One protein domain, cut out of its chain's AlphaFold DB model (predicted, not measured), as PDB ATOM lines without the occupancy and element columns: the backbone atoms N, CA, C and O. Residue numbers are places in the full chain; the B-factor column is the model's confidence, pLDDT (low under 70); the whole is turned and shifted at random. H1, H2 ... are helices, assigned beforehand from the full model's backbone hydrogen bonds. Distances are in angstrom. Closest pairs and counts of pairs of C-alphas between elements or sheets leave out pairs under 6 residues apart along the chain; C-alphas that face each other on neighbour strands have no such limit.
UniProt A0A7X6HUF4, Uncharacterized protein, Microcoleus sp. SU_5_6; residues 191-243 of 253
ATOM      1  N   SER A 191      48.337 -46.830 -21.734       75.94
ATOM      2  CA  SER A 191      48.680 -45.423 -21.528       75.94
ATOM      3  C   SER A 191      47.498 -44.598 -21.023       75.94
ATOM      4  O   SER A 191      47.691 -43.772 -20.151       75.94
ATOM      5  N   ALA A 192      46.278 -44.836 -21.508       74.12
ATOM      6  CA  ALA A 192      45.084 -44.134 -21.043       74.12
ATOM      7  C   ALA A 192      44.559 -44.702 -19.716       74.12
ATOM      8  O   ALA A 192      44.179 -43.952 -18.822       74.12
ATOM      9  N   SER A 193      44.554 -46.030 -19.556       77.19
ATOM     10  CA  SER A 193      44.017 -46.658 -18.343       77.19
ATOM     11  C   SER A 193      44.867 -46.418 -17.093       77.19
ATOM     12  O   SER A 193      44.314 -46.421 -15.998       77.19
ATOM     13  N   ALA A 194      46.184 -46.225 -17.242       72.81
ATOM     14  CA  ALA A 194      47.092 -45.993 -16.119       72.81
ATOM     15  C   ALA A 194      46.736 -44.715 -15.341       72.81
ATOM     16  O   ALA A 194      46.693 -44.739 -14.116       72.81
ATOM     17  N   TYR A 195      46.402 -43.632 -16.048       72.94
ATOM     18  CA  TYR A 195      46.100 -42.342 -15.421       72.94
ATOM     19  C   TYR A 195      44.656 -42.230 -14.913       72.94
ATOM     20  O   TYR A 195      44.393 -41.485 -13.979       72.94
ATOM     21  N   LEU A 196      43.711 -43.010 -15.453       75.19
ATOM     22  CA  LEU A 196      42.311 -43.001 -14.997       75.19
ATOM     23  C   LEU A 196      42.095 -43.686 -13.629       75.19
ATOM     24  O   LEU A 196      40.965 -43.713 -13.137       75.19
ATOM     25  N   GLY A 197      43.137 -44.272 -13.021       67.50
ATOM     26  CA  GLY A 197      43.015 -44.994 -11.748       67.50
ATOM     27  C   GLY A 197      42.060 -46.189 -11.846       67.50
ATOM     28  O   GLY A 197      41.271 -46.455 -10.934       67.50
ATOM     29  N   VAL A 198      42.061 -46.878 -12.992       70.12
ATOM     30  CA  VAL A 198      41.108 -47.957 -13.276       70.12
ATOM     31  C   VAL A 198      41.361 -49.131 -12.337       70.12
ATOM     32  O   VAL A 198      42.407 -49.774 -12.394       70.12
ATOM     33  N   ASN A 199      40.371 -49.470 -11.512       75.69
ATOM     34  CA  ASN A 199      40.437 -50.667 -10.682       75.69
ATOM     35  C   ASN A 199      40.322 -51.927 -11.568       75.69
ATOM     36  O   ASN A 199      39.274 -52.115 -12.197       75.69
ATOM     37  N   PRO A 200      41.331 -52.820 -11.595       74.38
ATOM     38  CA  PRO A 200      41.333 -54.002 -12.459       74.38
ATOM     39  C   PRO A 200      40.244 -55.026 -12.105       74.38
ATOM     40  O   PRO A 200      39.917 -55.868 -12.937       74.38
ATOM     41  N   ARG A 201      39.665 -54.947 -10.898       81.56
ATOM     42  CA  ARG A 201      38.547 -55.796 -10.453       81.56
ATOM     43  C   ARG A 201      37.192 -55.327 -10.992       81.56
ATOM     44  O   ARG A 201      36.214 -56.059 -10.892       81.56
ATOM     45  N   LYS A 202      37.105 -54.104 -11.531       84.50
ATOM     46  CA  LYS A 202      35.867 -53.565 -12.107       84.50
ATOM     47  C   LYS A 202      35.739 -53.944 -13.580       84.50
ATOM     48  O   LYS A 202      36.725 -54.127 -14.289       84.50
ATOM     49  N   HIS A 203      34.496 -53.999 -14.054       87.00
ATOM     50  CA  HIS A 203      34.204 -54.206 -15.468       87.00
ATOM     51  C   HIS A 203      34.859 -53.119 -16.339       87.00
ATOM     52  O   HIS A 203      34.937 -51.955 -15.938       87.00
ATOM     53  N   VAL A 204      35.269 -53.473 -17.563       88.19
ATOM     54  CA  VAL A 204      35.963 -52.566 -18.504       88.19
ATOM     55  C   VAL A 204      35.170 -51.282 -18.768       88.19
ATOM     56  O   VAL A 204      35.749 -50.210 -18.926       88.19
ATOM     57  N   TRP A 205      33.842 -51.356 -18.736       89.38
ATOM     58  CA  TRP A 205      32.974 -50.190 -18.912       89.38
ATOM     59  C   TRP A 205      33.102 -49.144 -17.801       89.38
ATOM     60  O   TRP A 205      32.824 -47.977 -18.046       89.38
ATOM     61  N   SER A 206      33.597 -49.505 -16.612       88.31
ATOM     62  CA  SER A 206      33.941 -48.518 -15.580       88.31
ATOM     63  C   SER A 206      35.052 -47.581 -16.060       88.31
ATOM     64  O   SER A 206      34.967 -46.376 -15.838       88.31
ATOM     65  N   ALA A 207      36.068 -48.120 -16.740       88.06
ATOM     66  CA  ALA A 207      37.160 -47.333 -17.309       88.06
ATOM     67  C   ALA A 207      36.662 -46.442 -18.453       88.06
ATOM     68  O   ALA A 207      37.003 -45.266 -18.522       88.06
ATOM     69  N   LEU A 208      35.809 -46.994 -19.323       89.94
ATOM     70  CA  LEU A 208      35.189 -46.235 -20.411       89.94
ATOM     71  C   LEU A 208      34.309 -45.103 -19.876       89.94
ATOM     72  O   LEU A 208      34.337 -44.007 -20.420       89.94
ATOM     73  N   ASN A 209      33.583 -45.331 -18.782       89.69
ATOM     74  CA  ASN A 209      32.785 -44.298 -18.132       89.69
ATOM     75  C   ASN A 209      33.656 -43.171 -17.559       89.69
ATOM     76  O   ASN A 209      33.328 -42.000 -17.721       89.69
ATOM     77  N   GLN A 210      34.767 -43.513 -16.901       87.56
ATOM     78  CA  GLN A 210      35.729 -42.522 -16.410       87.56
ATOM     79  C   GLN A 210      36.330 -41.717 -17.564       87.56
ATOM     80  O   GLN A 210      36.346 -40.491 -17.495       87.56
ATOM     81  N   LEU A 211      36.733 -42.386 -18.648       87.44
ATOM     82  CA  LEU A 211      37.223 -41.715 -19.849       87.44
ATOM     83  C   LEU A 211      36.157 -40.796 -20.456       87.44
ATOM     84  O   LEU A 211      36.461 -39.671 -20.825       87.44
ATOM     85  N   ASN A 212      34.901 -41.241 -20.519       87.69
ATOM     86  CA  ASN A 212      33.797 -40.440 -21.042       87.69
ATOM     87  C   ASN A 212      33.578 -39.161 -20.218       87.69
ATOM     88  O   ASN A 212      33.376 -38.088 -20.778       87.69
ATOM     89  N   LYS A 213      33.656 -39.262 -18.883       86.19
ATOM     90  CA  LYS A 213      33.581 -38.100 -17.984       86.19
ATOM     91  C   LYS A 213      34.767 -37.155 -18.172       86.19
ATOM     92  O   LYS A 213      34.558 -35.949 -18.185       86.19
ATOM     93  N   PHE A 214      35.975 -37.701 -18.322       85.75
ATOM     94  CA  PHE A 214      37.176 -36.924 -18.624       85.75
ATOM     95  C   PHE A 214      37.020 -36.148 -19.937       85.75
ATOM     96  O   PHE A 214      37.201 -34.938 -19.957       85.75
ATOM     97  N   ILE A 215      36.614 -36.817 -21.015       84.69
ATOM     98  CA  ILE A 215      36.419 -36.166 -22.315       84.69
ATOM     99  C   ILE A 215      35.362 -35.064 -22.216       84.69
ATOM    100  O   ILE A 215      35.574 -33.978 -22.733       84.69
ATOM    101  N   GLY A 216      34.269 -35.295 -21.482       81.50
ATOM    102  CA  GLY A 216      33.224 -34.288 -21.280       81.50
ATOM    103  C   GLY A 216      33.672 -33.011 -20.553       81.50
ATOM    104  O   GLY A 216      32.941 -32.026 -20.590       81.50
ATOM    105  N   ARG A 217      34.840 -33.012 -19.896       82.94
ATOM    106  CA  ARG A 217      35.457 -31.822 -19.280       82.94
ATOM    107  C   ARG A 217      36.725 -31.347 -19.996       82.94
ATOM    108  O   ARG A 217      37.312 -30.359 -19.574       82.94
ATOM    109  N   CYS A 218      37.182 -32.069 -21.017       80.69
ATOM    110  CA  CYS A 218      38.456 -31.813 -21.669       80.69
ATOM    111  C   CYS A 218      38.302 -30.702 -22.709       80.69
ATOM    112  O   CYS A 218      37.706 -30.920 -23.758       80.69
ATOM    113  N   GLU A 219      38.907 -29.539 -22.462       78.44
ATOM    114  CA  GLU A 219      38.849 -28.399 -23.391       78.44
ATOM    115  C   GLU A 219      39.507 -28.684 -24.752       78.44
ATOM    116  O   GLU A 219      39.211 -28.007 -25.731       78.44
ATOM    117  N   VAL A 220      40.378 -29.694 -24.828       79.00
ATOM    118  CA  VAL A 220      41.061 -30.104 -26.068       79.00
ATOM    119  C   VAL A 220      40.144 -30.928 -26.978       79.00
ATOM    120  O   VAL A 220      40.362 -30.964 -28.184       79.00
ATOM    121  N   VAL A 221      39.134 -31.608 -26.423       79.75
ATOM    122  CA  VAL A 221      38.257 -32.526 -27.165       79.75
ATOM    123  C   VAL A 221      36.802 -32.109 -26.974       79.75
ATOM    124  O   VAL A 221      36.074 -32.684 -26.166       79.75
ATOM    125  N   ASN A 222      36.361 -31.128 -27.760       73.38
ATOM    126  CA  ASN A 222      34.994 -30.598 -27.709       73.38
ATOM    127  C   ASN A 222      34.140 -31.069 -28.893       73.38
ATOM    128  O   ASN A 222      32.922 -31.232 -28.782       73.38
ATOM    129  N   LEU A 223      34.768 -31.290 -30.046       75.75
ATOM    130  CA  LEU A 223      34.142 -31.676 -31.301       75.75
ATOM    131  C   LEU A 223      34.622 -33.061 -31.735       75.75
ATOM    132  O   LEU A 223      35.680 -33.550 -31.351       75.75
ATOM    133  N   ARG A 224      33.837 -33.724 -32.591       68.25
ATOM    134  CA  ARG A 224      34.194 -35.064 -33.092       68.25
ATOM    135  C   ARG A 224      35.506 -35.089 -33.874       68.25
ATOM    136  O   ARG A 224      36.157 -36.125 -33.892       68.25
ATOM    137  N   HIS A 225      35.871 -33.988 -34.531       73.69
ATOM    138  CA  HIS A 225      37.111 -33.926 -35.299       73.69
ATOM    139  C   HIS A 225      38.355 -33.806 -34.402       73.69
ATOM    140  O   HIS A 225      39.431 -34.249 -34.799       73.69
ATOM    141  N   ASP A 226      38.209 -33.319 -33.167       81.50
ATOM    142  CA  ASP A 226      39.324 -33.187 -32.221       81.50
ATOM    143  C   ASP A 226      39.921 -34.550 -31.856       81.50
ATOM    144  O   ASP A 226      41.123 -34.676 -31.633       81.50
ATOM    145  N   TYR A 227      39.102 -35.610 -31.895       80.88
ATOM    146  CA  TYR A 227      39.538 -36.987 -31.656       80.88
ATOM    147  C   TYR A 227      40.645 -37.431 -32.623       80.88
ATOM    148  O   TYR A 227      41.493 -38.236 -32.237       80.88
ATOM    149  N   TYR A 228      40.683 -36.903 -33.853       78.31
ATOM    150  CA  TYR A 228      41.771 -37.197 -34.793       78.31
ATOM    151  C   TYR A 228      43.066 -36.482 -34.414       78.31
ATOM    152  O   TYR A 228      44.140 -37.000 -34.712       78.31
ATOM    153  N   GLY A 229      42.989 -35.334 -33.738       78.50
ATOM    154  CA  GLY A 229      44.147 -34.590 -33.235       78.50
ATOM    155  C   GLY A 229      44.816 -35.246 -32.024       78.50
ATOM    156  O   GLY A 229      45.993 -35.001 -31.763       78.50
ATOM    157  N   VAL A 230      44.113 -36.137 -31.317       80.31
ATOM    158  CA  VAL A 230      44.645 -36.817 -30.129       80.31
ATOM    159  C   VAL A 230      45.643 -37.906 -30.519       80.31
ATOM    160  O   VAL A 230      45.278 -39.038 -30.834       80.31
ATOM    161  N   SER A 231      46.935 -37.583 -30.459       75.44
ATOM    162  CA  SER A 231      48.020 -38.536 -30.725       75.44
ATOM    163  C   SER A 231      48.161 -39.601 -29.634       75.44
ATOM    164  O   SER A 231      48.449 -40.759 -29.936       75.44
ATOM    165  N   ASN A 232      47.933 -39.231 -28.370       79.94
ATOM    166  CA  ASN A 232      48.025 -40.135 -27.228       79.94
ATOM    167  C   ASN A 232      47.027 -39.748 -26.129       79.94
ATOM    168  O   ASN A 232      47.248 -38.809 -25.365       79.94
ATOM    169  N   TRP A 233      45.962 -40.541 -26.000       81.38
ATOM    170  CA  TRP A 233      44.959 -40.386 -24.944       81.38
ATOM    171  C   TRP A 233      45.552 -40.421 -23.532       81.38
ATOM    172  O   TRP A 233      45.040 -39.753 -22.643       81.38
ATOM    173  N   GLY A 234      46.647 -41.155 -23.320       79.25
ATOM    174  CA  GLY A 234      47.326 -41.199 -22.027       79.25
ATOM    175  C   GLY A 234      47.916 -39.857 -21.609       79.25
ATOM    176  O   GLY A 234      47.810 -39.501 -20.442       79.25
ATOM    177  N   LEU A 235      48.479 -39.088 -22.546       79.69
ATOM    178  CA  LEU A 235      49.050 -37.773 -22.235       79.69
ATOM    179  C   LEU A 235      47.966 -36.767 -21.847       79.69
ATOM    180  O   LEU A 235      48.142 -36.034 -20.880       79.69
ATOM    181  N   LEU A 236      46.832 -36.777 -22.553       81.00
ATOM    182  CA  LEU A 236      45.713 -35.892 -22.230       81.00
ATOM    183  C   LEU A 236      45.100 -36.218 -20.867       81.00
ATOM    184  O   LEU A 236      44.852 -35.311 -20.078       81.00
ATOM    185  N   VAL A 237      44.894 -37.506 -20.568       79.38
ATOM    186  CA  VAL A 237      44.380 -37.914 -19.252       79.38
ATOM    187  C   VAL A 237      45.382 -37.556 -18.152       79.38
ATOM    188  O   VAL A 237      44.973 -37.055 -17.112       79.38
ATOM    189  N   LYS A 238      46.686 -37.779 -18.370       80.25
ATOM    190  CA  LYS A 238      47.733 -37.412 -17.407       80.25
ATOM    191  C   LYS A 238      47.690 -35.921 -17.075       80.25
ATOM    192  O   LYS A 238      47.632 -35.575 -15.902       80.25
ATOM    193  N   ALA A 239      47.668 -35.067 -18.101       77.69
ATOM    194  CA  ALA A 239      47.665 -33.617 -17.932       77.69
ATOM    195  C   ALA A 239      46.467 -33.125 -17.105       77.69
ATOM    196  O   ALA A 239      46.629 -32.268 -16.246       77.69
ATOM    197  N   ASP A 240      45.280 -33.698 -17.305       76.31
ATOM    198  CA  ASP A 240      44.080 -33.341 -16.534       76.31
ATOM    199  C   ASP A 240      44.063 -33.916 -15.112       76.31
ATOM    200  O   ASP A 240      43.498 -33.305 -14.210       76.31
ATOM    201  N   VAL A 241      44.689 -35.071 -14.878       73.94
ATOM    202  CA  VAL A 241      44.844 -35.615 -13.519       73.94
ATOM    203  C   VAL A 241      45.849 -34.789 -12.711       73.94
ATOM    204  O   VAL A 241      45.610 -34.534 -11.533       73.94
ATOM    205  N   GLU A 242      46.947 -34.356 -13.334       75.69
ATOM    206  CA  GLU A 242      47.994 -33.539 -12.698       75.69
ATOM    207  C   GLU A 242      47.571 -32.068 -12.544       75.69
ATOM    208  O   GLU A 242      47.887 -31.427 -11.538       75.69
ATOM    209  N   HIS A 243      46.800 -31.545 -13.497       67.44
ATOM    210  CA  HIS A 243      46.266 -30.188 -13.493       67.44
ATOM    211  C   HIS A 243      44.764 -30.214 -13.796       67.44
ATOM    212  O   HIS A 243      44.356 -29.905 -14.919       67.44
TER     213      HIS A 243
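Overview. This is residues 191 to 243 of the 253 residues of an uncharacterized protein of Microcoleus sp. SU_5_6 (UniProt A0A7X6HUF4). One longer helix, H2, makes one side of an elongated body, and across from it H1 and H4 form a touching pair, H4 crossing the direction of H2 steeply. The loop around Arg 201 makes one end of the long axis, and the short helix H3, with the loop before it, makes the other. The printed part has 53 residues, with four named helices in the order H1, H2, H3, H4 and no named strand; the class is all helix. The whole is compact, with a radius of gyration of the C-alphas of 11.0 A and spans of 33 by 21 by 18 A.

Along the chain. H2, residues 204 to 215, is 16.8 A long and begins with C-alpha 204 at (35.963, -52.566, -18.504). H1 holds residues 191 to 195, with C-alpha 191 at (48.680, -45.423, -21.528). H4, residues 233 to 242, is 14.4 A long and ends with C-alpha 242 at (47.994, -33.539, -12.698). H3 holds residues 226 to 229, 5.1 A from first to last C-alpha.

Arrangement. H2 is close to H1 but not clearly touching; their closest C-alphas, of Ser 193 and Ala 207, are 7.0 A apart. H2 and H4 are also close but not clearly touching, with the closest C-alphas, of Phe 214 and Val 237, 7.3 A apart. They run the same way at a steep tilt of 68 degrees, only just short of about perpendicular. H1 and H4 touch, with the closest C-alphas, of Ala 192 and Gly 234, 3.8 A apart. H3 is apart from H1, H2 and H4. Every O i to N i+4 pair is within hydrogen-bond range in H2 and H4; in H1 it is 0 of 1, with 0 of 2 O i to N i+3 pairs, and H3 is too short for an O i to N i+4 pair.

Size, cuts and confidence. The two C-alphas farthest apart, of Arg 201 and His 225, are 33.1 A apart. The printed part has no cut. The link from H3 to H4 is tight, and those from H1 to H2 and H2 to H3 are short. The mean pLDDT of the printed part is 79.7; residues 197, 224 and 243 are under 70.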